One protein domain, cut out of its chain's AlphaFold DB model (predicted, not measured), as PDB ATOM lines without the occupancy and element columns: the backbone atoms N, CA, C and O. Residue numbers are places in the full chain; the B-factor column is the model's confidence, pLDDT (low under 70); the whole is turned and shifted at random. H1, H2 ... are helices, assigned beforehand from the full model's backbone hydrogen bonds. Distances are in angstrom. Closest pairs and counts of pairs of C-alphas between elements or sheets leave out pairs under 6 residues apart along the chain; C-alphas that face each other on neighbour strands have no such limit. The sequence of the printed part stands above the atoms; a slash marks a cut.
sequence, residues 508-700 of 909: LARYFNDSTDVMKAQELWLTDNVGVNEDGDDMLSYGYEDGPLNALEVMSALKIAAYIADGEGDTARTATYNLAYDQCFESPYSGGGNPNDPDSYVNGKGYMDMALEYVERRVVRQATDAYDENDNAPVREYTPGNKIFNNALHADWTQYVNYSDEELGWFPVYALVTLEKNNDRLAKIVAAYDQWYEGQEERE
ATOM      1  N   LEU A 508     231.631 210.355 235.684       92.62
ATOM      2  CA  LEU A 508     232.429 211.580 235.566       92.62
ATOM      3  C   LEU A 508     231.922 212.705 236.489       92.62
ATOM      4  O   LEU A 508     230.722 212.938 236.611       92.62
ATOM      5  N   ALA A 509     232.826 213.480 237.084       92.69
ATOM      6  CA  ALA A 509     232.509 214.480 238.104       92.69
ATOM      7  C   ALA A 509     231.563 215.581 237.597       92.69
ATOM      8  O   ALA A 509     230.642 215.981 238.310       92.69
ATOM      9  N   ARG A 510     231.737 216.039 236.348       90.06
ATOM     10  CA  ARG A 510     230.841 217.037 235.736       90.06
ATOM     11  C   ARG A 510     229.397 216.541 235.665       90.06
ATOM     12  O   ARG A 510     228.480 217.328 235.857       90.06
ATOM     13  N   TYR A 511     229.179 215.250 235.419       90.31
ATOM     14  CA  TYR A 511     227.830 214.686 235.324       90.31
ATOM     15  C   TYR A 511     227.045 214.813 236.638       90.31
ATOM     16  O   TYR A 511     225.824 214.931 236.592       90.31
ATOM     17  N   PHE A 512     227.734 214.888 237.779       91.44
ATOM     18  CA  PHE A 512     227.120 215.012 239.104       91.44
ATOM     19  C   PHE A 512     227.127 216.432 239.673       91.44
ATOM     20  O   PHE A 512     226.309 216.745 240.535       91.44
ATOM     21  N   ASN A 513     228.086 217.263 239.249       89.75
ATOM     22  CA  ASN A 513     228.429 218.505 239.945       89.75
ATOM     23  C   ASN A 513     228.463 219.743 239.036       89.75
ATOM     24  O   ASN A 513     229.008 220.773 239.445       89.75
ATOM     25  N   ASP A 514     227.927 219.675 237.810       87.56
ATOM     26  CA  ASP A 514     227.943 220.846 236.930       87.56
ATOM     27  C   ASP A 514     227.203 222.024 237.582       87.56
ATOM     28  O   ASP A 514     226.074 221.892 238.045       87.56
ATOM     29  N   SER A 515     227.853 223.188 237.632       85.25
ATOM     30  CA  SER A 515     227.274 224.441 238.144       85.25
ATOM     31  C   SER A 515     226.790 224.430 239.610       85.25
ATOM     32  O   SER A 515     226.127 225.381 240.032       85.25
ATOM     33  N   THR A 516     227.145 223.432 240.431       89.31
ATOM     34  CA  THR A 516     226.657 223.338 241.825       89.31
ATOM     35  C   THR A 516     227.033 224.531 242.690       89.31
ATOM     36  O   THR A 516     226.228 224.969 243.502       89.31
ATOM     37  N   ASP A 517     228.222 225.104 242.504       88.50
ATOM     38  CA  ASP A 517     228.677 226.254 243.294       88.50
ATOM     39  C   ASP A 517     227.886 227.525 242.973       88.50
ATOM     40  O   ASP A 517     227.666 228.362 243.849       88.50
ATOM     41  N   VAL A 518     227.416 227.651 241.726       88.69
ATOM     42  CA  VAL A 518     226.539 228.750 241.307       88.69
ATOM     43  C   VAL A 518     225.204 228.651 242.040       88.69
ATOM     44  O   VAL A 518     224.722 229.659 242.558       88.69
ATOM     45  N   MET A 519     224.642 227.441 242.129       91.94
ATOM     46  CA  MET A 519     223.374 227.178 242.814       91.94
ATOM     47  C   MET A 519     223.502 227.304 244.338       91.94
ATOM     48  O   MET A 519     222.713 228.011 244.960       91.94
ATOM     49  N   LYS A 520     224.548 226.717 244.941       92.81
ATOM     50  CA  LYS A 520     224.848 226.801 246.386       92.81
ATOM     51  C   LYS A 520     225.041 228.247 246.872       92.81
ATOM     52  O   LYS A 520     224.843 228.529 248.051       92.81
ATOM     53  N   ALA A 521     225.420 229.171 245.984       92.81
ATOM     54  CA  ALA A 521     225.550 230.594 246.299       92.81
ATOM     55  C   ALA A 521     224.212 231.363 246.328       92.81
ATOM     56  O   ALA A 521     224.185 232.494 246.824       92.81
ATOM     57  N   GLN A 522     223.119 230.793 245.806       95.56
ATOM     58  CA  GLN A 522     221.816 231.456 245.774       95.56
ATOM     59  C   GLN A 522     221.110 231.415 247.137       95.56
ATOM     60  O   GLN A 522     221.234 230.461 247.906       95.56
ATOM     61  N   GLU A 523     220.302 232.441 247.425       95.94
ATOM     62  CA  GLU A 523     219.506 232.505 248.662       95.94
ATOM     63  C   GLU A 523     218.508 231.341 248.762       95.94
ATOM     64  O   GLU A 523     218.297 230.800 249.849       95.94
ATOM     65  N   LEU A 524     217.928 230.929 247.631       96.38
ATOM     66  CA  LEU A 524     216.940 229.850 247.560       96.38
ATOM     67  C   LEU A 524     217.516 228.478 247.945       96.38
ATOM     68  O   LEU A 524     216.812 227.695 248.580       96.38
ATOM     69  N   TRP A 525     218.799 228.216 247.674       96.00
ATOM     70  CA  TRP A 525     219.465 227.003 248.162       96.00
ATOM     71  C   TRP A 525     219.471 226.966 249.691       96.00
ATOM     72  O   TRP A 525     219.102 225.974 250.308       96.00
ATOM     73  N   LEU A 526     219.861 228.079 250.318       93.62
ATOM     74  CA  LEU A 526     220.029 228.172 251.770       93.62
ATOM     75  C   LEU A 526     218.705 228.224 252.540       93.62
ATOM     76  O   LEU A 526     218.670 227.875 253.720       93.62
ATOM     77  N   THR A 527     217.647 228.740 251.915       94.00
ATOM     78  CA  THR A 527     216.364 229.001 252.584       94.00
ATOM     79  C   THR A 527     215.301 227.956 252.285       94.00
ATOM     80  O   THR A 527     214.479 227.692 253.162       94.00
ATOM     81  N   ASP A 528     215.328 227.351 251.096       95.00
ATOM     82  CA  ASP A 528     214.279 226.451 250.611       95.00
ATOM     83  C   ASP A 528     214.840 225.156 249.969       95.00
ATOM     84  O   ASP A 528     214.062 224.361 249.450       95.00
ATOM     85  N   ASN A 529     216.161 224.914 250.007       95.38
ATOM     86  CA  ASN A 529     216.849 223.796 249.333       95.38
ATOM     87  C   ASN A 529     216.675 223.772 247.802       95.38
ATOM     88  O   ASN A 529     216.804 222.723 247.185       95.38
ATOM     89  N   VAL A 530     216.388 224.907 247.166       96.31
ATOM     90  CA  VAL A 530     216.145 224.961 245.715       96.31
ATOM     91  C   VAL A 530     217.447 225.239 244.956       96.31
ATOM     92  O   VAL A 530     218.114 226.252 245.183       96.31
ATOM     93  N   GLY A 531     217.791 224.342 244.029       94.62
ATOM     94  CA  GLY A 531     218.973 224.413 243.170       94.62
ATOM     95  C   GLY A 531     218.719 225.117 241.840       94.62
ATOM     96  O   GLY A 531     218.472 224.457 240.838       94.62
ATOM     97  N   VAL A 532     218.819 226.447 241.826       94.75
ATOM     98  CA  VAL A 532     218.646 227.283 240.621       94.75
ATOM     99  C   VAL A 532     219.773 228.303 240.468       94.75
ATOM    100  O   VAL A 532     220.509 228.570 241.420       94.75
ATOM    101  N   ASN A 533     219.937 228.875 239.274       92.25
ATOM    102  CA  ASN A 533     220.858 229.995 239.041       92.25
ATOM    103  C   ASN A 533     220.268 231.358 239.477       92.25
ATOM    104  O   ASN A 533     219.191 231.440 240.062       92.25
ATOM    105  N   GLU A 534     220.986 232.446 239.175       92.44
ATOM    106  CA  GLU A 534     220.558 233.825 239.466       92.44
ATOM    107  C   GLU A 534     219.298 234.276 238.702       92.44
ATOM    108  O   GLU A 534     218.608 235.195 239.153       92.44
ATOM    109  N   ASP A 535     218.983 233.620 237.583       92.69
ATOM    110  CA  ASP A 535     217.791 233.862 236.766       92.69
ATOM    111  C   ASP A 535     216.585 233.007 237.214       92.69
ATOM    112  O   ASP A 535     215.456 233.254 236.781       92.69
ATOM    113  N   GLY A 536     216.798 232.059 238.136       93.25
ATOM    114  CA  GLY A 536     215.778 231.135 238.632       93.25
ATOM    115  C   GLY A 536     215.577 229.888 237.767       93.25
ATOM    116  O   GLY A 536     214.528 229.262 237.875       93.25
ATOM    117  N   ASP A 537     216.542 229.531 236.917       92.31
ATOM    118  CA  ASP A 537     216.490 228.314 236.097       92.31
ATOM    119  C   ASP A 537     217.136 227.116 236.822       92.31
ATOM    120  O   ASP A 537     218.202 227.275 237.434       92.31
ATOM    121  N   ASP A 538     216.536 225.920 236.705       92.00
ATOM    122  CA  ASP A 538     217.131 224.647 237.154       92.00
ATOM    123  C   ASP A 538     218.465 224.410 236.434       92.00
ATOM    124  O   ASP A 538     218.541 224.316 235.204       92.00
ATOM    125  N   MET A 539     219.531 224.324 237.230       88.19
ATOM    126  CA  MET A 539     220.888 224.075 236.753       88.19
ATOM    127  C   MET A 539     221.441 222.714 237.200       88.19
ATOM    128  O   MET A 539     222.604 222.417 236.917       88.19
ATOM    129  N   LEU A 540     220.645 221.880 237.878       90.25
ATOM    130  CA  LEU A 540     221.056 220.542 238.291       90.25
ATOM    131  C   LEU A 540     221.210 219.654 237.054       90.25
ATOM    132  O   LEU A 540     220.328 219.559 236.199       90.25
ATOM    133  N   SER A 541     222.353 218.982 236.952       88.62
ATOM    134  CA  SER A 541     222.557 217.966 235.926       88.62
ATOM    135  C   SER A 541     221.645 216.765 236.166       88.62
ATOM    136  O   SER A 541     221.213 216.496 237.289       88.62
ATOM    137  N   TYR A 542     221.411 215.988 235.108       87.31
ATOM    138  CA  TYR A 542     220.591 214.781 235.196       87.31
ATOM    139  C   TYR A 542     221.107 213.781 236.251       87.31
ATOM    140  O   TYR A 542     220.306 213.169 236.941       87.31
ATOM    141  N   GLY A 543     222.428 213.659 236.425       89.56
ATOM    142  CA  GLY A 543     223.029 212.748 237.406       89.56
ATOM    143  C   GLY A 543     223.133 213.289 238.834       89.56
ATOM    144  O   GLY A 543     223.653 212.589 239.694       89.56
ATOM    145  N   TYR A 544     222.710 214.525 239.120       92.31
ATOM    146  CA  TYR A 544     222.963 215.164 240.422       92.31
ATOM    147  C   TYR A 544     222.486 214.327 241.623       92.31
ATOM    148  O   TYR A 544     223.217 214.209 242.612       92.31
ATOM    149  N   GLU A 545     221.279 213.763 241.523       90.62
ATOM    150  CA  GLU A 545     220.648 212.953 242.572       90.62
ATOM    151  C   GLU A 545     221.309 211.580 242.757       90.62
ATOM    152  O   GLU A 545     221.412 211.117 243.891       90.62
ATOM    153  N   ASP A 546     221.814 210.982 241.673       90.56
ATOM    154  CA  ASP A 546     222.408 209.639 241.667       90.56
ATOM    155  C   ASP A 546     223.897 209.658 242.061       90.56
ATOM    156  O   ASP A 546     224.472 208.635 242.429       90.56
ATOM    157  N   GLY A 547     224.531 210.840 242.059       93.75
ATOM    158  CA  GLY A 547     225.949 211.029 242.387       93.75
ATOM    159  C   GLY A 547     226.452 210.268 243.627       93.75
ATOM    160  O   GLY A 547     227.526 209.673 243.548       93.75
ATOM    161  N   PRO A 548     225.723 210.229 244.757       95.25
ATOM    162  CA  PRO A 548     226.097 209.440 245.929       95.25
ATOM    163  C   PRO A 548     226.223 207.936 245.666       95.25
ATOM    164  O   PRO A 548     227.194 207.331 246.115       95.25
ATOM    165  N   LEU A 549     225.282 207.346 244.922       95.19
ATOM    166  CA  LEU A 549     225.340 205.943 244.515       95.19
ATOM    167  C   LEU A 549     226.519 205.728 243.569       95.19
ATOM    168  O   LEU A 549     227.422 204.955 243.873       95.19
ATOM    169  N   ASN A 550     226.568 206.495 242.478       95.56
ATOM    170  CA  ASN A 550     227.607 206.365 241.462       95.56
ATOM    171  C   ASN A 550     229.025 206.586 242.029       95.56
ATOM    172  O   ASN A 550     229.994 205.985 241.563       95.56
ATOM    173  N   ALA A 551     229.175 207.427 243.056       97.00
ATOM    174  CA  ALA A 551     230.424 207.550 243.799       97.00
ATOM    175  C   ALA A 551     230.855 206.208 244.407       97.00
ATOM    176  O   ALA A 551     232.004 205.800 244.226       97.00
ATOM    177  N   LEU A 552     229.946 205.523 245.105       98.00
ATOM    178  CA  LEU A 552     230.206 204.219 245.713       98.00
ATOM    179  C   LEU A 552     230.458 203.138 244.652       98.00
ATOM    180  O   LEU A 552     231.383 202.345 244.831       98.00
ATOM    181  N   GLU A 553     229.709 203.142 243.544       97.75
ATOM    182  CA  GLU A 553     229.882 202.228 242.401       97.75
ATOM    183  C   GLU A 553     231.331 202.252 241.877       97.75
ATOM    184  O   GLU A 553     232.045 201.245 241.924       97.75
ATOM    185  N   VAL A 554     231.839 203.426 241.468       97.62
ATOM    186  CA  VAL A 554     233.207 203.518 240.926       97.62
ATOM    187  C   VAL A 554     234.276 203.292 241.996       97.62
ATOM    188  O   VAL A 554     235.316 202.691 241.718       97.62
ATOM    189  N   MET A 555     234.031 203.714 243.241       98.62
ATOM    190  CA  MET A 555     234.927 203.422 244.364       98.62
ATOM    191  C   MET A 555     235.057 201.912 244.592       98.62
ATOM    192  O   MET A 555     236.162 201.424 244.843       98.62
ATOM    193  N   SER A 556     233.953 201.171 244.490       98.69
ATOM    194  CA  SER A 556     233.929 199.712 244.584       98.69
ATOM    195  C   SER A 556     234.700 199.064 243.437       98.69
ATOM    196  O   SER A 556     235.612 198.277 243.701       98.69
ATOM    197  N   ALA A 557     234.426 199.460 242.188       98.56
ATOM    198  CA  ALA A 557     235.142 198.968 241.010       98.56
ATOM    199  C   ALA A 557     236.666 199.130 241.165       98.56
ATOM    200  O   ALA A 557     237.417 198.158 241.057       98.56
ATOM    201  N   LEU A 558     237.121 200.332 241.542       98.75
ATOM    202  CA  LEU A 558     238.535 200.632 241.792       98.75
ATOM    203  C   LEU A 558     239.128 199.773 242.915       98.75
ATOM    204  O   LEU A 558     240.239 199.254 242.781       98.75
ATOM    205  N   LYS A 559     238.404 199.608 244.030       98.75
ATOM    206  CA  LYS A 559     238.883 198.832 245.181       98.75
ATOM    207  C   LYS A 559     239.001 197.345 244.859       98.75
ATOM    208  O   LYS A 559     239.978 196.711 245.264       98.75
ATOM    209  N   ILE A 560     238.029 196.797 244.134       98.81
ATOM    210  CA  ILE A 560     238.015 195.403 243.686       98.81
ATOM    211  C   ILE A 560     239.145 195.166 242.688       98.81
ATOM    212  O   ILE A 560     239.929 194.237 242.873       98.81
ATOM    213  N   ALA A 561     239.280 196.026 241.681       98.81
ATOM    214  CA  ALA A 561     240.331 195.916 240.680       98.81
ATOM    215  C   ALA A 561     241.727 196.036 241.300       98.81
ATOM    216  O   ALA A 561     242.614 195.261 240.953       98.81
ATOM    217  N   ALA A 562     241.927 196.938 242.269       98.81
ATOM    218  CA  ALA A 562     243.181 197.038 243.015       98.81
ATOM    219  C   ALA A 562     243.485 195.759 243.814       98.81
ATOM    220  O   ALA A 562     244.626 195.303 243.826       98.81
ATOM    221  N   TYR A 563     242.472 195.174 244.465       98.75
ATOM    222  CA  TYR A 563     242.610 193.923 245.214       98.75
ATOM    223  C   TYR A 563     242.973 192.739 244.305       98.75
ATOM    224  O   TYR A 563     243.878 191.971 244.626       98.75
ATOM    225  N   ILE A 564     242.293 192.612 243.164       98.75
ATOM    226  CA  ILE A 564     242.546 191.559 242.175       98.75
ATOM    227  C   ILE A 564     243.920 191.755 241.520       98.75
ATOM    228  O   ILE A 564     244.699 190.810 241.466       98.75
ATOM    229  N   ALA A 565     244.260 192.972 241.084       98.81
ATOM    230  CA  ALA A 565     245.557 193.273 240.475       98.81
ATOM    231  C   ALA A 565     246.728 192.931 241.408       98.81
ATOM    232  O   ALA A 565     247.723 192.367 240.954       98.81
ATOM    233  N   ASP A 566     246.608 193.228 242.707       98.50
ATOM    234  CA  ASP A 566     247.620 192.866 243.706       98.50
ATOM    235  C   ASP A 566     247.718 191.341 243.871       98.50
ATOM    236  O   ASP A 566     248.821 190.790 243.887       98.50
ATOM    237  N   GLY A 567     246.571 190.649 243.903       97.69
ATOM    238  CA  GLY A 567     246.490 189.186 243.929       97.69
ATOM    239  C   GLY A 567     247.163 188.509 242.729       97.69
ATOM    240  O   GLY A 567     247.829 187.487 242.901       97.69
ATOM    241  N   GLU A 568     247.068 189.126 241.550       98.00
ATOM    242  CA  GLU A 568     247.723 188.691 240.307       98.00
ATOM    243  C   GLU A 568     249.175 189.191 240.163       98.00
ATOM    244  O   GLU A 568     249.889 188.827 239.226       98.00
ATOM    245  N   GLY A 569     249.658 190.027 241.088       98.19
ATOM    246  CA  GLY A 569     251.000 190.610 241.037       98.19
ATOM    247  C   GLY A 569     251.189 191.701 239.970       98.19
ATOM    248  O   GLY A 569     252.332 192.068 239.666       98.19
ATOM    249  N   ASP A 570     250.108 192.261 239.421       98.38
ATOM    250  CA  ASP A 570     250.132 193.400 238.499       98.38
ATOM    251  C   ASP A 570     250.340 194.712 239.272       98.38
ATOM    252  O   ASP A 570     249.425 195.492 239.553       98.38
ATOM    253  N   THR A 571     251.596 194.961 239.643       98.06
ATOM    254  CA  THR A 571     251.980 196.147 240.430       98.06
ATOM    255  C   THR A 571     251.690 197.481 239.731       98.06
ATOM    256  O   THR A 571     251.545 198.495 240.414       98.06
ATOM    257  N   ALA A 572     251.599 197.502 238.394       98.25
ATOM    258  CA  ALA A 572     251.329 198.720 237.637       98.25
ATOM    259  C   ALA A 572     249.853 199.108 237.755       98.25
ATOM    260  O   ALA A 572     249.553 200.213 238.209       98.25
ATOM    261  N   ARG A 573     248.939 198.178 237.444       98.38
ATOM    262  CA  ARG A 573     247.498 198.390 237.635       98.38
ATOM    263  C   ARG A 573     247.147 198.632 239.097       98.38
ATOM    264  O   ARG A 573     246.422 199.574 239.399       98.38
ATOM    265  N   THR A 574     247.755 197.878 240.014       98.75
ATOM    266  CA  THR A 574     247.582 198.081 241.463       98.75
ATOM    267  C   THR A 574     247.895 199.520 241.876       98.75
ATOM    268  O   THR A 574     247.142 200.121 242.642       98.75
ATOM    269  N   ALA A 575     248.995 200.098 241.382       98.56
ATOM    270  CA  ALA A 575     249.354 201.481 241.688       98.56
ATOM    271  C   ALA A 575     248.362 202.485 241.078       98.56
ATOM    272  O   ALA A 575     247.960 203.422 241.766       98.56
ATOM    273  N   THR A 576     247.946 202.276 239.825       98.31
ATOM    274  CA  THR A 576     246.965 203.129 239.134       98.31
ATOM    275  C   THR A 576     245.621 203.146 239.860       98.31
ATOM    276  O   THR A 576     245.107 204.217 240.179       98.31
ATOM    277  N   TYR A 577     245.069 201.976 240.179       98.69
ATOM    278  CA  TYR A 577     243.750 201.880 240.801       98.69
ATOM    279  C   TYR A 577     243.751 202.366 242.248       98.69
ATOM    280  O   TYR A 577     242.817 203.049 242.655       98.69
ATOM    281  N   ASN A 578     244.813 202.095 243.021       98.62
ATOM    282  CA  ASN A 578     244.930 202.654 244.369       98.62
ATOM    283  C   ASN A 578     245.050 204.180 244.345       98.62
ATOM    284  O   ASN A 578     244.465 204.828 245.204       98.62
ATOM    285  N   LEU A 579     245.760 204.760 243.370       98.25
ATOM    286  CA  LEU A 579     245.836 206.215 243.230       98.25
ATOM    287  C   LEU A 579     244.453 206.822 242.953       98.25
ATOM    288  O   LEU A 579     244.064 207.767 243.635       98.25
ATOM    289  N   ALA A 580     243.702 206.254 242.005       98.38
ATOM    290  CA  ALA A 580     242.341 206.694 241.703       98.38
ATOM    291  C   ALA A 580     241.398 206.514 242.912       98.38
ATOM    292  O   ALA A 580     240.634 207.415 243.245       98.38
ATOM    293  N   TYR A 581     241.501 205.391 243.630       98.69
ATOM    294  CA  TYR A 581     240.712 205.141 244.839       98.69
ATOM    295  C   TYR A 581     241.073 206.093 245.989       98.69
ATOM    296  O   TYR A 581     240.196 206.598 246.687       98.69
ATOM    297  N   ASP A 582     242.361 206.377 246.196       98.50
ATOM    298  CA  ASP A 582     242.832 207.327 247.205       98.50
ATOM    299  C   ASP A 582     242.303 208.738 246.932       98.50
ATOM    300  O   ASP A 582     241.893 209.437 247.864       98.50
ATOM    301  N   GLN A 583     242.255 209.125 245.655       98.00
ATOM    302  CA  GLN A 583     241.718 210.399 245.195       98.00
ATOM    303  C   GLN A 583     240.222 210.564 245.533       98.00
ATOM    304  O   GLN A 583     239.781 211.679 245.827       98.00
ATOM    305  N   CYS A 584     239.452 209.470 245.623       98.50
ATOM    306  CA  CYS A 584     238.059 209.492 246.094       98.50
ATOM    307  C   CYS A 584     237.887 209.970 247.539       98.50
ATOM    308  O   CYS A 584     236.794 210.396 247.902       98.50
ATOM    309  N   PHE A 585     238.948 209.967 248.349       98.31
ATOM    310  CA  PHE A 585     238.922 210.468 249.727       98.31
ATOM    311  C   PHE A 585     239.513 211.874 249.890       98.31
ATOM    312  O   PHE A 585     239.567 212.379 251.017       98.31
ATOM    313  N   GLU A 586     239.971 212.511 248.810       96.56
ATOM    314  CA  GLU A 586     240.340 213.927 248.845       96.56
ATOM    315  C   GLU A 586     239.126 214.806 249.168       96.56
ATOM    316  O   GLU A 586     237.992 214.433 248.909       96.56
ATOM    317  N   SER A 587     239.348 215.991 249.735       92.94
ATOM    318  CA  SER A 587     238.261 216.902 250.102       92.94
ATOM    319  C   SER A 587     238.601 218.347 249.718       92.94
ATOM    320  O   SER A 587     239.761 218.754 249.875       92.94
ATOM    321  N   PRO A 588     237.625 219.142 249.237       89.75
ATOM    322  CA  PRO A 588     236.268 218.720 248.868       89.75
ATOM    323  C   PRO A 588     236.261 217.889 247.574       89.75
ATOM    324  O   PRO A 588     237.271 217.835 246.855       89.75
ATOM    325  N   TYR A 589     235.114 217.281 247.258       89.75
ATOM    326  CA  TYR A 589     234.889 216.700 245.935       89.75
ATOM    327  C   TYR A 589     234.988 217.751 244.829       89.75
ATOM    328  O   TYR A 589     234.905 218.956 245.079       89.75
ATOM    329  N   SER A 590     235.200 217.297 243.592       87.94
ATOM    330  CA  SER A 590     235.269 218.184 242.427       87.94
ATOM    331  C   SER A 590     233.911 218.850 242.153       87.94
ATOM    332  O   SER A 590     233.110 218.335 241.374       87.94
ATOM    333  N   GLY A 591     233.677 220.001 242.784       75.81
ATOM    334  CA  GLY A 591     232.608 220.959 242.498       75.81
ATOM    335  C   GLY A 591     233.185 222.318 242.088       75.81
ATOM    336  O   GLY A 591     234.382 222.561 242.248       75.81
ATOM    337  N   GLY A 592     232.353 223.190 241.518       63.34
ATOM    338  CA  GLY A 592     232.769 224.569 241.226       63.34
ATOM    339  C   GLY A 592     233.660 224.773 240.009       63.34
ATOM    340  O   GLY A 592     234.323 225.809 239.910       63.34
ATOM    341  N   GLY A 593     233.685 223.807 239.087       66.38
ATOM    342  CA  GLY A 593     234.272 224.002 237.766       66.38
ATOM    343  C   GLY A 593     233.644 225.195 237.034       66.38
ATOM    344  O   GLY A 593     232.576 225.688 237.408       66.38
ATOM    345  N   ASN A 594     234.302 225.682 235.978       75.06
ATOM    346  CA  ASN A 594     233.678 226.672 235.105       75.06
ATOM    347  C   ASN A 594     232.410 226.023 234.511       75.06
ATOM    348  O   ASN A 594     232.523 224.965 233.884       75.06
ATOM    349  N   PRO A 595     231.214 226.615 234.683       74.12
ATOM    350  CA  PRO A 595     229.986 226.054 234.132       74.12
ATOM    351  C   PRO A 595     230.135 225.709 232.647       74.12
ATOM    352  O   PRO A 595     230.548 226.559 231.852       74.12
ATOM    353  N   ASN A 596     229.764 224.483 232.269       70.44
ATOM    354  CA  ASN A 596     229.877 223.946 230.906       70.44
ATOM    355  C   ASN A 596     231.308 223.725 230.363       70.44
ATOM    356  O   ASN A 596     231.467 223.482 229.167       70.44
ATOM    357  N   ASP A 597     232.342 223.780 231.205       80.81
ATOM    358  CA  ASP A 597     233.729 223.474 230.834       80.81
ATOM    359  C   ASP A 597     234.132 222.086 231.373       80.81
ATOM    360  O   ASP A 597     234.411 221.957 232.571       80.81
ATOM    361  N   PRO A 598     234.144 221.027 230.541       76.38
ATOM    362  CA  PRO A 598     234.492 219.682 230.998       76.38
ATOM    363  C   PRO A 598     235.906 219.593 231.585       76.38
ATOM    364  O   PRO A 598     236.097 218.845 232.541       76.38
ATOM    365  N   ASP A 599     236.853 220.406 231.108       83.56
ATOM    366  CA  ASP A 599     238.259 220.375 231.541       83.56
ATOM    367  C   ASP A 599     238.470 220.987 232.938       83.56
ATOM    368  O   ASP A 599     239.573 220.966 233.490       83.56
ATOM    369  N   SER A 600     237.416 221.560 233.525       85.00
ATOM    370  CA  SER A 600     237.462 222.180 234.850       85.00
ATOM    371  C   SER A 600     237.148 221.224 236.006       85.00
ATOM    372  O   SER A 600     237.252 221.621 237.168       85.00
ATOM    373  N   TYR A 601     236.797 219.969 235.706       89.94
ATOM    374  CA  TYR A 601     236.453 218.945 236.690       89.94
ATOM    375  C   TYR A 601     237.561 217.898 236.800       89.94
ATOM    376  O   TYR A 601     238.214 217.558 235.820       89.94
ATOM    377  N   VAL A 602     237.758 217.366 238.005       93.25
ATOM    378  CA  VAL A 602     238.704 216.276 238.258       93.25
ATOM    379  C   VAL A 602     237.915 215.024 238.628       93.25
ATOM    380  O   VAL A 602     237.325 214.960 239.710       93.25
ATOM    381  N   ASN A 603     237.904 214.034 237.736       94.94
ATOM    382  CA  ASN A 603     237.172 212.789 237.949       94.94
ATOM    383  C   ASN A 603     237.735 211.992 239.133       94.94
ATOM    384  O   ASN A 603     238.915 212.085 239.473       94.94
ATOM    385  N   GLY A 604     236.853 211.284 239.838       95.44
ATOM    386  CA  GLY A 604     237.177 210.529 241.050       95.44
ATOM    387  C   GLY A 604     237.459 211.380 242.293       95.44
ATOM    388  O   GLY A 604     237.325 210.873 243.401       95.44
ATOM    389  N   LYS A 605     237.804 212.670 242.172       96.56
ATOM    390  CA  LYS A 605     238.202 213.497 243.323       96.56
ATOM    391  C   LYS A 605     237.066 213.719 244.318       96.56
ATOM    392  O   LYS A 605     236.071 214.376 244.007       96.56
ATOM    393  N   GLY A 606     237.293 213.240 245.539       96.88
ATOM    394  CA  GLY A 606     236.436 213.413 246.709       96.88
ATOM    395  C   GLY A 606     235.070 212.754 246.633       96.88
ATOM    396  O   GLY A 606     234.162 213.146 247.351       96.88
ATOM    397  N   TYR A 607     234.909 211.727 245.806       97.94
ATOM    398  CA  TYR A 607     233.637 211.017 245.656       97.94
ATOM    399  C   TYR A 607     233.062 210.501 246.984       97.94
ATOM    400  O   TYR A 607     231.847 210.460 247.139       97.94
ATOM    401  N   MET A 608     233.896 210.227 247.991       98.12
ATOM    402  CA  MET A 608     233.416 209.895 249.334       98.12
ATOM    403  C   MET A 608     232.663 211.057 250.006       98.12
ATOM    404  O   MET A 608     231.676 210.822 250.691       98.12
ATOM    405  N   ASP A 609     233.091 212.310 249.821       96.81
ATOM    406  CA  ASP A 609     232.336 213.461 250.333       96.81
ATOM    407  C   ASP A 609     230.982 213.582 249.603       96.81
ATOM    408  O   ASP A 609     229.987 213.902 250.238       96.81
ATOM    409  N   MET A 610     230.916 213.245 248.307       96.06
ATOM    410  CA  MET A 610     229.662 213.205 247.535       96.06
ATOM    411  C   MET A 610     228.724 212.073 247.988       96.06
ATOM    412  O   MET A 610     227.525 212.291 248.125       96.06
ATOM    413  N   ALA A 611     229.251 210.883 248.286       97.25
ATOM    414  CA  ALA A 611     228.474 209.775 248.854       97.25
ATOM    415  C   ALA A 611     227.890 210.097 250.247       97.25
ATOM    416  O   ALA A 611     226.855 209.556 250.635       97.25
ATOM    417  N   LEU A 612     228.497 211.036 250.980       97.25
ATOM    418  CA  LEU A 612     227.977 211.546 252.253       97.25
ATOM    419  C   LEU A 612     226.851 212.593 252.100       97.25
ATOM    420  O   LEU A 612     226.333 213.063 253.108       97.25
ATOM    421  N   GLU A 613     226.452 212.942 250.871       94.88
ATOM    422  CA  GLU A 613     225.389 213.919 250.576       94.88
ATOM    423  C   GLU A 613     224.089 213.270 250.047       94.88
ATOM    424  O   GLU A 613     223.284 213.951 249.412       94.88
ATOM    425  N   TYR A 614     223.850 211.971 250.273       93.44
ATOM    426  CA  TYR A 614     222.681 211.255 249.726       93.44
ATOM    427  C   TYR A 614     221.346 211.930 250.044       93.44
ATOM    428  O   TYR A 614     220.585 212.290 249.139       93.44
ATOM    429  N   VAL A 615     221.088 212.171 251.329       92.94
ATOM    430  CA  VAL A 615     219.832 212.792 251.765       92.94
ATOM    431  C   VAL A 615     219.744 214.244 251.292       92.94
ATOM    432  O   VAL A 615     218.703 214.661 250.785       92.94
ATOM    433  N   GLU A 616     220.834 215.013 251.406       93.69
ATOM    434  CA  GLU A 616     220.870 216.421 250.984       93.69
ATOM    435  C   GLU A 616     220.533 216.563 249.495       93.69
ATOM    436  O   GLU A 616     219.680 217.371 249.124       93.69
ATOM    437  N   ARG A 617     221.148 215.746 248.635       93.81
ATOM    438  CA  ARG A 617     220.940 215.803 247.185       93.81
ATOM    439  C   ARG A 617     219.517 215.445 246.789       93.81
ATOM    440  O   ARG A 617     218.941 216.159 245.966       93.81
ATOM    441  N   ARG A 618     218.915 214.417 247.401       91.88
ATOM    442  CA  ARG A 618     217.501 214.087 247.154       91.88
ATOM    443  C   ARG A 618     216.573 215.217 247.597       91.88
ATOM    444  O   ARG A 618     215.700 215.601 246.825       91.88
ATOM    445  N   VAL A 619     216.791 215.798 248.781       93.44
ATOM    446  CA  VAL A 619     215.992 216.938 249.268       93.44
ATOM    447  C   VAL A 619     216.100 218.135 248.322       93.44
ATOM    448  O   VAL A 619     215.082 218.754 248.015       93.44
ATOM    449  N   VAL A 620     217.301 218.435 247.819       95.25
ATOM    450  CA  VAL A 620     217.509 219.531 246.862       95.25
ATOM    451  C   VAL A 620     216.822 219.252 245.525       95.25
ATOM    452  O   VAL A 620     216.059 220.093 245.060       95.25
ATOM    453  N   ARG A 621     217.023 218.071 244.917       93.31
ATOM    454  CA  ARG A 621     216.367 217.720 243.641       93.31
ATOM    455  C   ARG A 621     214.847 217.783 243.768       93.31
ATOM    456  O   ARG A 621     214.182 218.377 242.928       93.31
ATOM    457  N   GLN A 622     214.312 217.238 244.854       93.06
ATOM    458  CA  GLN A 622     212.888 217.259 245.165       93.06
ATOM    459  C   GLN A 622     212.336 218.682 245.328       93.06
ATOM    460  O   GLN A 622     211.236 218.968 244.854       93.06
ATOM    461  N   ALA A 623     213.068 219.574 246.000       94.81
ATOM    462  CA  ALA A 623     212.667 220.969 246.155       94.81
ATOM    463  C   ALA A 623     212.740 221.740 244.827       94.81
ATOM    464  O   ALA A 623     211.834 222.526 244.548       94.81
ATOM    465  N   THR A 624     213.755 221.487 243.993       95.12
ATOM    466  CA  THR A 624     213.862 222.069 242.645       95.12
ATOM    467  C   THR A 624     212.735 221.589 241.727       95.12
ATOM    468  O   THR A 624     212.069 222.422 241.121       95.12
ATOM    469  N   ASP A 625     212.425 220.285 241.703       92.75
ATOM    470  CA  ASP A 625     211.281 219.745 240.945       92.75
ATOM    471  C   ASP A 625     209.970 220.442 241.347       92.75
ATOM    472  O   ASP A 625     209.164 220.841 240.506       92.75
ATOM    473  N   ALA A 626     209.757 220.618 242.656       94.50
ATOM    474  CA  ALA A 626     208.577 221.295 243.178       94.50
ATOM    475  C   ALA A 626     208.559 222.796 242.851       94.50
ATOM    476  O   ALA A 626     207.486 223.348 242.617       94.50
ATOM    477  N   TYR A 627     209.719 223.455 242.844       96.50
ATOM    478  CA  TYR A 627     209.876 224.857 242.464       96.50
ATOM    479  C   TYR A 627     209.497 225.085 240.996       96.50
ATOM    480  O   TYR A 627     208.694 225.980 240.716       96.50
ATOM    481  N   ASP A 628     209.997 224.240 240.092       94.56
ATOM    482  CA  ASP A 628     209.704 224.299 238.657       94.56
ATOM    483  C   ASP A 628     208.214 224.055 238.377       94.56
ATOM    484  O   ASP A 628     207.584 224.760 237.583       94.56
ATOM    485  N   GLU A 629     207.605 223.085 239.069       94.75
ATOM    486  CA  GLU A 629     206.167 222.818 238.959       94.75
ATOM    487  C   GLU A 629     205.286 223.908 239.596       94.75
ATOM    488  O   GLU A 629     204.101 224.017 239.262       94.75
ATOM    489  N   ASN A 630     205.836 224.723 240.499       95.50
ATOM    490  CA  ASN A 630     205.128 225.787 241.212       95.50
ATOM    491  C   ASN A 630     205.401 227.180 240.618       95.50
ATOM    492  O   ASN A 630     205.517 228.162 241.352       95.50
ATOM    493  N   ASP A 631     205.502 227.267 239.288       95.12
ATOM    494  CA  ASP A 631     205.738 228.515 238.550       95.12
ATOM    495  C   ASP A 631     206.977 229.284 239.062       95.12
ATOM    496  O   ASP A 631     206.945 230.511 239.225       95.12
ATOM    497  N   ASN A 632     208.069 228.560 239.330       95.69
ATOM    498  CA  ASN A 632     209.336 229.086 239.841       95.69
ATOM    499  C   ASN A 632     209.180 229.806 241.199       95.69
ATOM    500  O   ASN A 632     209.752 230.879 241.443       95.69
ATOM    501  N   ALA A 633     208.387 229.223 242.104       95.69
ATOM    502  CA  ALA A 633     208.212 229.701 243.475       95.69
ATOM    503  C   ALA A 633     208.433 228.575 244.504       95.69
ATOM    504  O   ALA A 633     207.908 227.474 244.337       95.69
ATOM    505  N   PRO A 634     209.149 228.829 245.619       95.38
ATOM    506  CA  PRO A 634     209.375 227.805 246.634       95.38
ATOM    507  C   PRO A 634     208.064 227.393 247.315       95.38
ATOM    508  O   PRO A 634     207.200 228.227 247.611       95.38
ATOM    509  N   VAL A 635     207.930 226.100 247.605       94.94
ATOM    510  CA  VAL A 635     206.759 225.555 248.295       94.94
ATOM    511  C   VAL A 635     206.884 225.794 249.798       94.94
ATOM    512  O   VAL A 635     207.741 225.228 250.466       94.94
ATOM    513  N   ARG A 636     205.996 226.629 250.350       94.62
ATOM    514  CA  ARG A 636     205.990 226.996 251.783       94.62
ATOM    515  C   ARG A 636     204.671 226.714 252.496       94.62
ATOM    516  O   ARG A 636     204.532 226.987 253.688       94.62
ATOM    517  N   GLU A 637     203.695 226.178 251.774       93.75
ATOM    518  CA  GLU A 637     202.369 225.864 252.290       93.75
ATOM    519  C   GLU A 637     201.916 224.492 251.791       93.75
ATOM    520  O   GLU A 637     202.253 224.065 250.687       93.75
ATOM    521  N   TYR A 638     201.124 223.805 252.614       92.50
ATOM    522  CA  TYR A 638     200.542 222.515 252.259       92.50
ATOM    523  C   TYR A 638     199.564 222.662 251.092       92.50
ATOM    524  O   TYR A 638     198.645 223.485 251.145       92.50
ATOM    525  N   THR A 639     199.713 221.810 250.076       91.19
ATOM    526  CA  THR A 639     198.859 221.808 248.888       91.19
ATOM    527  C   THR A 639     198.103 220.479 248.800       91.19
ATOM    528  O   THR A 639     198.688 219.448 248.462       91.19
ATOM    529  N   PRO A 640     196.786 220.456 249.089       88.44
ATOM    530  CA  PRO A 640     196.019 219.215 249.115       88.44
ATOM    531  C   PRO A 640     196.126 218.410 247.810       88.44
ATOM    532  O   PRO A 640     195.722 218.886 246.750       88.44
ATOM    533  N   GLY A 641     196.614 217.172 247.910       84.31
ATOM    534  CA  GLY A 641     196.723 216.235 246.788       84.31
ATOM    535  C   GLY A 641     197.873 216.503 245.813       84.31
ATOM    536  O   GLY A 641     197.935 215.830 244.784       84.31
ATOM    537  N   ASN A 642     198.760 217.461 246.107       89.62
ATOM    538  CA  ASN A 642     199.996 217.652 245.357       89.62
ATOM    539  C   ASN A 642     201.178 217.047 246.129       89.62
ATOM    540  O   ASN A 642     201.820 217.717 246.938       89.62
ATOM    541  N   LYS A 643     201.457 215.774 245.843       88.06
ATOM    542  CA  LYS A 643     202.531 215.006 246.482       88.06
ATOM    543  C   LYS A 643     203.917 215.631 246.309       88.06
ATOM    544  O   LYS A 643     204.704 215.611 247.241       88.06
ATOM    545  N   ILE A 644     204.204 216.231 245.151       90.19
ATOM    546  CA  ILE A 644     205.511 216.845 244.871       90.19
ATOM    547  C   ILE A 644     205.726 218.020 245.824       90.19
ATOM    548  O   ILE A 644     206.753 218.112 246.494       90.19
ATOM    549  N   PHE A 645     204.693 218.851 245.976       92.69
ATOM    550  CA  PHE A 645     204.733 220.018 246.850       92.69
ATOM    551  C   PHE A 645     204.782 219.606 248.323       92.69
ATOM    552  O   PHE A 645     205.588 220.132 249.085       92.69
ATOM    553  N   ASN A 646     203.947 218.650 248.733       89.31
ATOM    554  CA  ASN A 646     203.882 218.218 250.129       89.31
ATOM    555  C   ASN A 646     205.169 217.518 250.572       89.31
ATOM    556  O   ASN A 646     205.645 217.776 251.676       89.31
ATOM    557  N   ASN A 647     205.771 216.703 249.704       87.06
ATOM    558  CA  ASN A 647     207.057 216.090 249.995       87.06
ATOM    559  C   ASN A 647     208.116 217.187 250.177       87.06
ATOM    560  O   ASN A 647     208.822 217.191 251.186       87.06
ATOM    561  N   ALA A 648     208.239 218.130 249.228       91.62
ATOM    562  CA  ALA A 648     209.214 219.227 249.301       91.62
ATOM    563  C   ALA A 648     209.034 220.091 250.563       91.62
ATOM    564  O   ALA A 648     210.007 220.384 251.252       91.62
ATOM    565  N   LEU A 649     207.787 220.408 250.928       92.31
ATOM    566  CA  LEU A 649     207.446 221.154 252.144       92.31
ATOM    567  C   LEU A 649     207.960 220.483 253.427       92.31
ATOM    568  O   LEU A 649     208.327 221.167 254.383       92.31
ATOM    569  N   HIS A 650     207.933 219.150 253.470       89.56
ATOM    570  CA  HIS A 650     208.348 218.370 254.633       89.56
ATOM    571  C   HIS A 650     209.825 217.965 254.606       89.56
ATOM    572  O   HIS A 650     210.309 217.463 255.618       89.56
ATOM    573  N   ALA A 651     210.527 218.197 253.490       89.69
ATOM    574  CA  ALA A 651     211.871 217.678 253.236       89.69
ATOM    575  C   ALA A 651     211.976 216.162 253.512       89.69
ATOM    576  O   ALA A 651     212.991 215.671 254.005       89.69
ATOM    577  N   ASP A 652     210.899 215.422 253.224       85.56
ATOM    578  CA  ASP A 652     210.840 213.978 253.443       85.56
ATOM    579  C   ASP A 652     211.408 213.243 252.226       85.56
ATOM    580  O   ASP A 652     210.700 212.972 251.253       85.56
ATOM    581  N   TRP A 653     212.705 212.945 252.288       86.00
ATOM    582  CA  TRP A 653     213.417 212.229 251.231       86.00
ATOM    583  C   TRP A 653     212.934 210.780 251.069       86.00
ATOM    584  O   TRP A 653     213.044 210.229 249.974       86.00
ATOM    585  N   THR A 654     212.332 210.176 252.107       83.44
ATOM    586  CA  THR A 654     211.815 208.793 252.057       83.44
ATOM    587  C   THR A 654     210.599 208.661 251.133       83.44
ATOM    588  O   THR A 654     210.240 207.571 250.697       83.44
ATOM    589  N   GLN A 655     209.975 209.786 250.770       79.62
ATOM    590  CA  GLN A 655     208.921 209.864 249.756       79.62
ATOM    591  C   GLN A 655     209.472 210.161 248.347       79.62
ATOM    592  O   GLN A 655     208.697 210.350 247.410       79.62
ATOM    593  N   TYR A 656     210.791 210.220 248.161       82.81
ATOM    594  CA  TYR A 656     211.468 210.439 246.874       82.81
ATOM    595  C   TYR A 656     212.475 209.310 246.578       82.81
ATOM    596  O   TYR A 656     213.487 209.495 245.907       82.81
ATOM    597  N   VAL A 657     212.200 208.110 247.084       84.81
ATOM    598  CA  VAL A 657     213.082 206.946 246.961       84.81
ATOM    599  C   VAL A 657     212.990 206.313 245.577       84.81
ATOM    600  O   VAL A 657     211.916 206.210 244.977       84.81
ATOM    601  N   ASN A 658     214.141 205.873 245.078       87.56
ATOM    602  CA  ASN A 658     214.243 204.959 243.956       87.56
ATOM    603  C   ASN A 658     214.754 203.611 244.475       87.56
ATOM    604  O   ASN A 658     215.939 203.464 244.739       87.56
ATOM    605  N   TYR A 659     213.851 202.644 244.598       88.56
ATOM    606  CA  TYR A 659     214.150 201.325 245.159       88.56
ATOM    607  C   TYR A 659     215.158 200.521 244.318       88.56
ATOM    608  O   TYR A 659     215.850 199.657 244.844       88.56
ATOM    609  N   SER A 660     215.293 200.821 243.017       87.25
ATOM    610  CA  SER A 660     216.398 200.281 242.213       87.25
ATOM    611  C   SER A 660     217.745 200.758 242.728       87.25
ATOM    612  O   SER A 660     218.628 199.934 242.901       87.25
ATOM    613  N   ASP A 661     217.886 202.049 243.029       86.25
ATOM    614  CA  ASP A 661     219.152 202.594 243.522       86.25
ATOM    615  C   ASP A 661     219.533 201.948 244.860       86.25
ATOM    616  O   ASP A 661     220.711 201.709 245.094       86.25
ATOM    617  N   GLU A 662     218.557 201.662 245.735       85.94
ATOM    618  CA  GLU A 662     218.776 201.019 247.046       85.94
ATOM    619  C   GLU A 662     219.342 199.602 246.888       85.94
ATOM    620  O   GLU A 662     220.386 199.278 247.457       85.94
ATOM    621  N   GLU A 663     218.728 198.786 246.024       89.50
ATOM    622  CA  GLU A 663     219.249 197.456 245.686       89.50
ATOM    623  C   GLU A 663     220.656 197.546 245.076       89.50
ATOM    624  O   GLU A 663     221.539 196.760 245.429       89.50
ATOM    625  N   LEU A 664     220.891 198.531 244.203       90.06
ATOM    626  CA  LEU A 664     222.199 198.756 243.590       90.06
ATOM    627  C   LEU A 664     223.255 199.186 244.602       90.06
ATOM    628  O   LEU A 664     224.373 198.683 244.540       90.06
ATOM    629  N   GLY A 665     222.910 200.047 245.563       91.38
ATOM    630  CA  GLY A 665     223.810 200.531 246.611       91.38
ATOM    631  C   GLY A 665     224.375 199.413 247.487       91.38
ATOM    632  O   GLY A 665     225.496 199.525 247.994       91.38
ATOM    633  N   TRP A 666     223.665 198.289 247.590       94.06
ATOM    634  CA  TRP A 666     224.114 197.112 248.327       94.06
ATOM    635  C   TRP A 666     225.452 196.554 247.809       94.06
ATOM    636  O   TRP A 666     226.364 196.282 248.598       94.06
ATOM    637  N   PHE A 667     225.607 196.404 246.489       96.38
ATOM    638  CA  PHE A 667     226.780 195.773 245.868       96.38
ATOM    639  C   PHE A 667     228.100 196.515 246.140       96.38
ATOM    640  O   PHE A 667     229.050 195.877 246.623       96.38
ATOM    641  N   PRO A 668     228.211 197.837 245.891       97.50
ATOM    642  CA  PRO A 668     229.422 198.569 246.197       97.50
ATOM    643  C   PRO A 668     229.681 198.655 247.701       97.50
ATOM    644  O   PRO A 668     230.834 198.510 248.114       97.50
ATOM    645  N   VAL A 669     228.652 198.811 248.543       97.44
ATOM    646  CA  VAL A 669     228.835 198.841 250.003       97.44
ATOM    647  C   VAL A 669     229.377 197.505 250.513       97.44
ATOM    648  O   VAL A 669     230.359 197.502 251.257       97.44
ATOM    649  N   TYR A 670     228.835 196.368 250.066       97.00
ATOM    650  CA  TYR A 670     229.350 195.036 250.407       97.00
ATOM    651  C   TYR A 670     230.842 194.885 250.072       97.00
ATOM    652  O   TYR A 670     231.649 194.448 250.907       97.00
ATOM    653  N   ALA A 671     231.245 195.280 248.865       97.88
ATOM    654  CA  ALA A 671     232.640 195.212 248.450       97.88
ATOM    655  C   ALA A 671     233.540 196.132 249.287       97.88
ATOM    656  O   ALA A 671     234.578 195.704 249.800       97.88
ATOM    657  N   LEU A 672     233.126 197.386 249.467       98.50
ATOM    658  CA  LEU A 672     233.884 198.406 250.180       98.50
ATOM    659  C   LEU A 672     234.048 198.073 251.669       98.50
ATOM    660  O   LEU A 672     235.172 198.105 252.175       98.50
ATOM    661  N   VAL A 673     232.971 197.679 252.356       97.06
ATOM    662  CA  VAL A 673     232.988 197.296 253.780       97.06
ATOM    663  C   VAL A 673     233.873 196.072 254.016       97.06
ATOM    664  O   VAL A 673     234.612 196.013 254.999       97.06
ATOM    665  N   THR A 674     233.863 195.091 253.108       95.56
ATOM    666  CA  THR A 674     234.653 193.864 253.298       95.56
ATOM    667  C   THR A 674     236.130 194.011 252.900       95.56
ATOM    668  O   THR A 674     236.988 193.276 253.423       95.56
ATOM    669  N   LEU A 675     236.466 194.957 252.015       97.38
ATOM    670  CA  LEU A 675     237.833 195.190 251.535       97.38
ATOM    671  C   LEU A 675     238.576 196.316 252.258       97.38
ATOM    672  O   LEU A 675     239.795 196.203 252.414       97.38
ATOM    673  N   GLU A 676     237.909 197.387 252.691       97.50
ATOM    674  CA  GLU A 676     238.588 198.535 253.299       97.50
ATOM    675  C   GLU A 676     239.214 198.169 254.655       97.50
ATOM    676  O   GLU A 676     238.631 197.456 255.472       97.50
ATOM    677  N   LYS A 677     240.461 198.602 254.870       95.12
ATOM    678  CA  LYS A 677     241.264 198.279 256.066       95.12
ATOM    679  C   LYS A 677     241.661 199.518 256.863       95.12
ATOM    680  O   LYS A 677     242.092 199.397 258.006       95.12
ATOM    681  N   ASN A 678     241.548 200.703 256.274       97.44
ATOM    682  CA  ASN A 678     241.697 201.967 256.961       97.44
ATOM    683  C   ASN A 678     240.389 202.295 257.694       97.44
ATOM    684  O   ASN A 678     239.368 202.557 257.064       97.44
ATOM    685  N   ASN A 679     240.444 202.318 259.026       96.06
ATOM    686  CA  ASN A 679     239.268 202.543 259.866       96.06
ATOM    687  C   ASN A 679     238.588 203.901 259.625       96.06
ATOM    688  O   ASN A 679     237.368 203.975 259.708       96.06
ATOM    689  N   ASP A 680     239.344 204.957 259.309       97.38
ATOM    690  CA  ASP A 680     238.768 206.287 259.065       97.38
ATOM    691  C   ASP A 680     237.993 206.310 257.740       97.38
ATOM    692  O   ASP A 680     236.932 206.926 257.641       97.38
ATOM    693  N   ARG A 681     238.502 205.611 256.717       98.12
ATOM    694  CA  ARG A 681     237.802 205.444 255.435       98.12
ATOM    695  C   ARG A 681     236.582 204.546 255.580       98.12
ATOM    696  O   ARG A 681     235.513 204.918 255.109       98.12
ATOM    697  N   LEU A 682     236.734 203.419 256.274       97.88
ATOM    698  CA  LEU A 682     235.633 202.506 256.565       97.88
ATOM    699  C   LEU A 682     234.502 203.228 257.304       97.88
ATOM    700  O   LEU A 682     233.357 203.109 256.895       97.88
ATOM    701  N   ALA A 683     234.816 204.052 258.307       98.00
ATOM    702  CA  ALA A 683     233.812 204.835 259.023       98.00
ATOM    703  C   ALA A 683     233.022 205.785 258.103       98.00
ATOM    704  O   ALA A 683     231.823 205.952 258.297       98.00
ATOM    705  N   LYS A 684     233.659 206.385 257.085       98.44
ATOM    706  CA  LYS A 684     232.951 207.207 256.090       98.44
ATOM    707  C   LYS A 684     232.057 206.377 255.169       98.44
ATOM    708  O   LYS A 684     230.956 206.809 254.866       98.44
ATOM    709  N   ILE A 685     232.524 205.208 254.730       98.50
ATOM    710  CA  ILE A 685     231.745 204.292 253.879       98.50
ATOM    711  C   ILE A 685     230.501 203.812 254.633       98.50
ATOM    712  O   ILE A 685     229.400 203.863 254.098       98.50
ATOM    713  N   VAL A 686     230.674 203.415 255.894       98.06
ATOM    714  CA  VAL A 686     229.575 203.015 256.779       98.06
ATOM    715  C   VAL A 686     228.604 204.181 256.993       98.06
ATOM    716  O   VAL A 686     227.412 204.002 256.791       98.06
ATOM    717  N   ALA A 687     229.101 205.395 257.252       98.12
ATOM    718  CA  ALA A 687     228.251 206.584 257.375       98.12
ATOM    719  C   ALA A 687     227.509 206.955 256.074       98.12
ATOM    720  O   ALA A 687     226.435 207.552 256.119       98.12
ATOM    721  N   ALA A 688     228.067 206.629 254.904       96.88
ATOM    722  CA  ALA A 688     227.343 206.770 253.648       96.88
ATOM    723  C   ALA A 688     226.181 205.777 253.578       96.88
ATOM    724  O   ALA A 688     225.084 206.188 253.223       96.88
ATOM    725  N   TYR A 689     226.395 204.522 253.986       95.62
ATOM    726  CA  TYR A 689     225.328 203.522 254.034       95.62
ATOM    727  C   TYR A 689     224.265 203.818 255.107       95.62
ATOM    728  O   TYR A 689     223.079 203.623 254.857       95.62
ATOM    729  N   ASP A 690     224.649 204.396 256.252       96.31
ATOM    730  CA  ASP A 690     223.716 204.837 257.302       96.31
ATOM    731  C   ASP A 690     222.611 205.758 256.758       96.31
ATOM    732  O   ASP A 690     221.459 205.642 257.167       96.31
ATOM    733  N   GLN A 691     222.929 206.636 255.797       93.56
ATOM    734  CA  GLN A 691     221.942 207.534 255.183       93.56
ATOM    735  C   GLN A 691     220.845 206.809 254.395       93.56
ATOM    736  O   GLN A 691     219.774 207.378 254.201       93.56
ATOM    737  N   TRP A 692     221.131 205.609 253.892       90.81
ATOM    738  CA  TRP A 692     220.202 204.799 253.107       90.81
ATOM    739  C   TRP A 692     219.388 203.898 254.032       90.81
ATOM    740  O   TRP A 692     218.170 203.792 253.898       90.81
ATOM    741  N   TYR A 693     220.050 203.322 255.038       93.50
ATOM    742  CA  TYR A 693     219.421 202.375 255.945       93.50
ATOM    743  C   TYR A 693     218.554 203.037 257.027       93.50
ATOM    744  O   TYR A 693     217.383 202.677 257.198       93.50
ATOM    745  N   GLU A 694     219.110 203.995 257.777       92.19
ATOM    746  CA  GLU A 694     218.460 204.548 258.968       92.19
ATOM    747  C   GLU A 694     217.214 205.369 258.584       92.19
ATOM    748  O   GLU A 694     217.285 206.416 257.940       92.19
ATOM    749  N   GLY A 695     216.034 204.902 259.011       84.44
ATOM    750  CA  GLY A 695     214.752 205.560 258.737       84.44
ATOM    751  C   GLY A 695     214.107 205.241 257.380       84.44
ATOM    752  O   GLY A 695     212.974 205.688 257.155       84.44
ATOM    753  N   GLN A 696     214.764 204.445 256.528       88.12
ATOM    754  CA  GLN A 696     214.250 204.022 255.220       88.12
ATOM    755  C   GLN A 696     214.323 202.500 255.021       88.12
ATOM    756  O   GLN A 696     213.304 201.852 255.278       88.12
ATOM    757  N   GLU A 697     215.473 201.912 254.647       89.62
ATOM    758  CA  GLU A 697     215.566 200.454 254.384       89.62
ATOM    759  C   GLU A 697     215.218 199.621 255.632       89.62
ATOM    760  O   GLU A 697     214.629 198.544 255.527       89.62
ATOM    761  N   GLU A 698     215.490 200.144 256.837       92.50
ATOM    762  CA  GLU A 698     215.107 199.511 258.108       92.50
ATOM    763  C   GLU A 698     213.604 199.167 258.167       92.50
ATOM    764  O   GLU A 698     213.206 198.163 258.762       92.50
ATOM    765  N   ARG A 699     212.745 199.972 257.528       91.56
ATOM    766  CA  ARG A 699     211.284 199.792 257.556       91.56
ATOM    767  C   ARG A 699     210.782 198.697 256.615       91.56
ATOM    768  O   ARG A 699     209.591 198.382 256.651       91.56
ATOM    769  N   GLU A 700     211.637 198.189 255.734       91.81
ATOM    770  CA  GLU A 700     211.273 197.181 254.732       91.81
ATOM    771  C   GLU A 700     211.361 195.754 255.266       91.81
ATOM    772  O   GLU A 700     210.845 194.832 254.638       91.81
TER     773      GLU A 700
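AT A GLANCE: This is residues 508 to 700 of the 909 residues of the protein "Ig-like domain-containing surface protein" of uncultured Eubacteriales bacterium (UniProt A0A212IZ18). Two helical hairpins, H4 with H5 and H9 with H10, pack together through H4 and H9 and fill one half of the body. H7 leads away from beside the first residues of H4 into the other half, where H8 crosses it at a steep angle and the short H3 is close to it; the short H6 is near the middle of the whole, and long links without named elements join several of the parts. The printed part has 193 residues with eleven named helices, H1 to H11 in order along the chain, and no named strand; its class is all helix. It is compact, with a radius of gyration of the C-alphas of 18.1 A, and spans 61 by 42 by 24 A along its main axes.

IN THESE COORDINATES: The printed part begins at Leu 508. H1, residues 509 to 513, has its first C-alpha at (232.509, 214.480, 238.104). H2 is residues 516 to 520 and H3 residues 523 to 528. H4, residues 547 to 567, is the longest helix with 21 residues, 30.0 A from C-alpha 547 at (225.949, 211.029, 242.387) to C-alpha 567. H5, residues 571 to 583, is 18.2 A long. H6 is residues 607 to 611. H7, residues 614 to 629, is 22.9 A long, and H8 is residues 643 to 650. H9, residues 659 to 675, is 25.3 A long and has a kink of 25 degrees near residue 668. H10, residues 679 to 693, is 20.2 A long. H11, residues 697 to 700, ends at C-alpha 700 at (211.273, 197.181, 254.732).

HOW THE PARTS SIT: H1 is close to H4 but not clearly touching, with the C-alphas of Phe 512 and Gly 547 closest at 5.3 A. H3 is close to H7 but not clearly touching; their closest C-alphas are those of Asp 528 and Ala 623, 7.2 A apart, and the lines are about perpendicular at 83 degrees. H4 and H5 form a helical hairpin and touch at a shallow tilt of 25 degrees, opposite ways, closest at the C-alphas of Ala 562 and Thr 574, 4.8 A apart. H4 also touches H9, with the C-alphas of Ser 556 and Pro 668 closest at 4.9 A; they run the same way at a shallow tilt of 34 degrees, only just short of steep. H6 touches H4, on residues 547 to 555 of H4 alone, with the C-alphas of Pro 548 and Ala 611 closest at 3.8 A. H7, with residues 619 to 626 alone, touches H8 at a steep tilt of 54 degrees, opposite ways; the C-alphas of Ala 623 and Ala 648 are closest, 5.0 A apart. H9 and H10 form the second helical hairpin and touch at a shallow tilt of 18 degrees, opposite ways, with the C-alphas of Val 673 and Leu 682 closest at 6.5 A. H10 and H11 meet only through their link. Among the pairs that stay apart are H5 and H9, and H2 and H7. Every O i to N i+4 pair is within hydrogen-bond range in H1 to H8, while H9 has 11 of 13 and H10 has 9 of 11, and H11 is too short for such a pair.

THE WHOLE: The two C-alphas farthest apart are those of Gly 569 and Pro 640, at 62.5 A. The printed part has no cut. The long links are H3 to H4 with 18 residues, H5 to H6 with 23 and H7 to H8 with 13. The mean pLDDT of the printed part is 92.9, and residues 592 to 593, in the link from H5 to H6, are under 70.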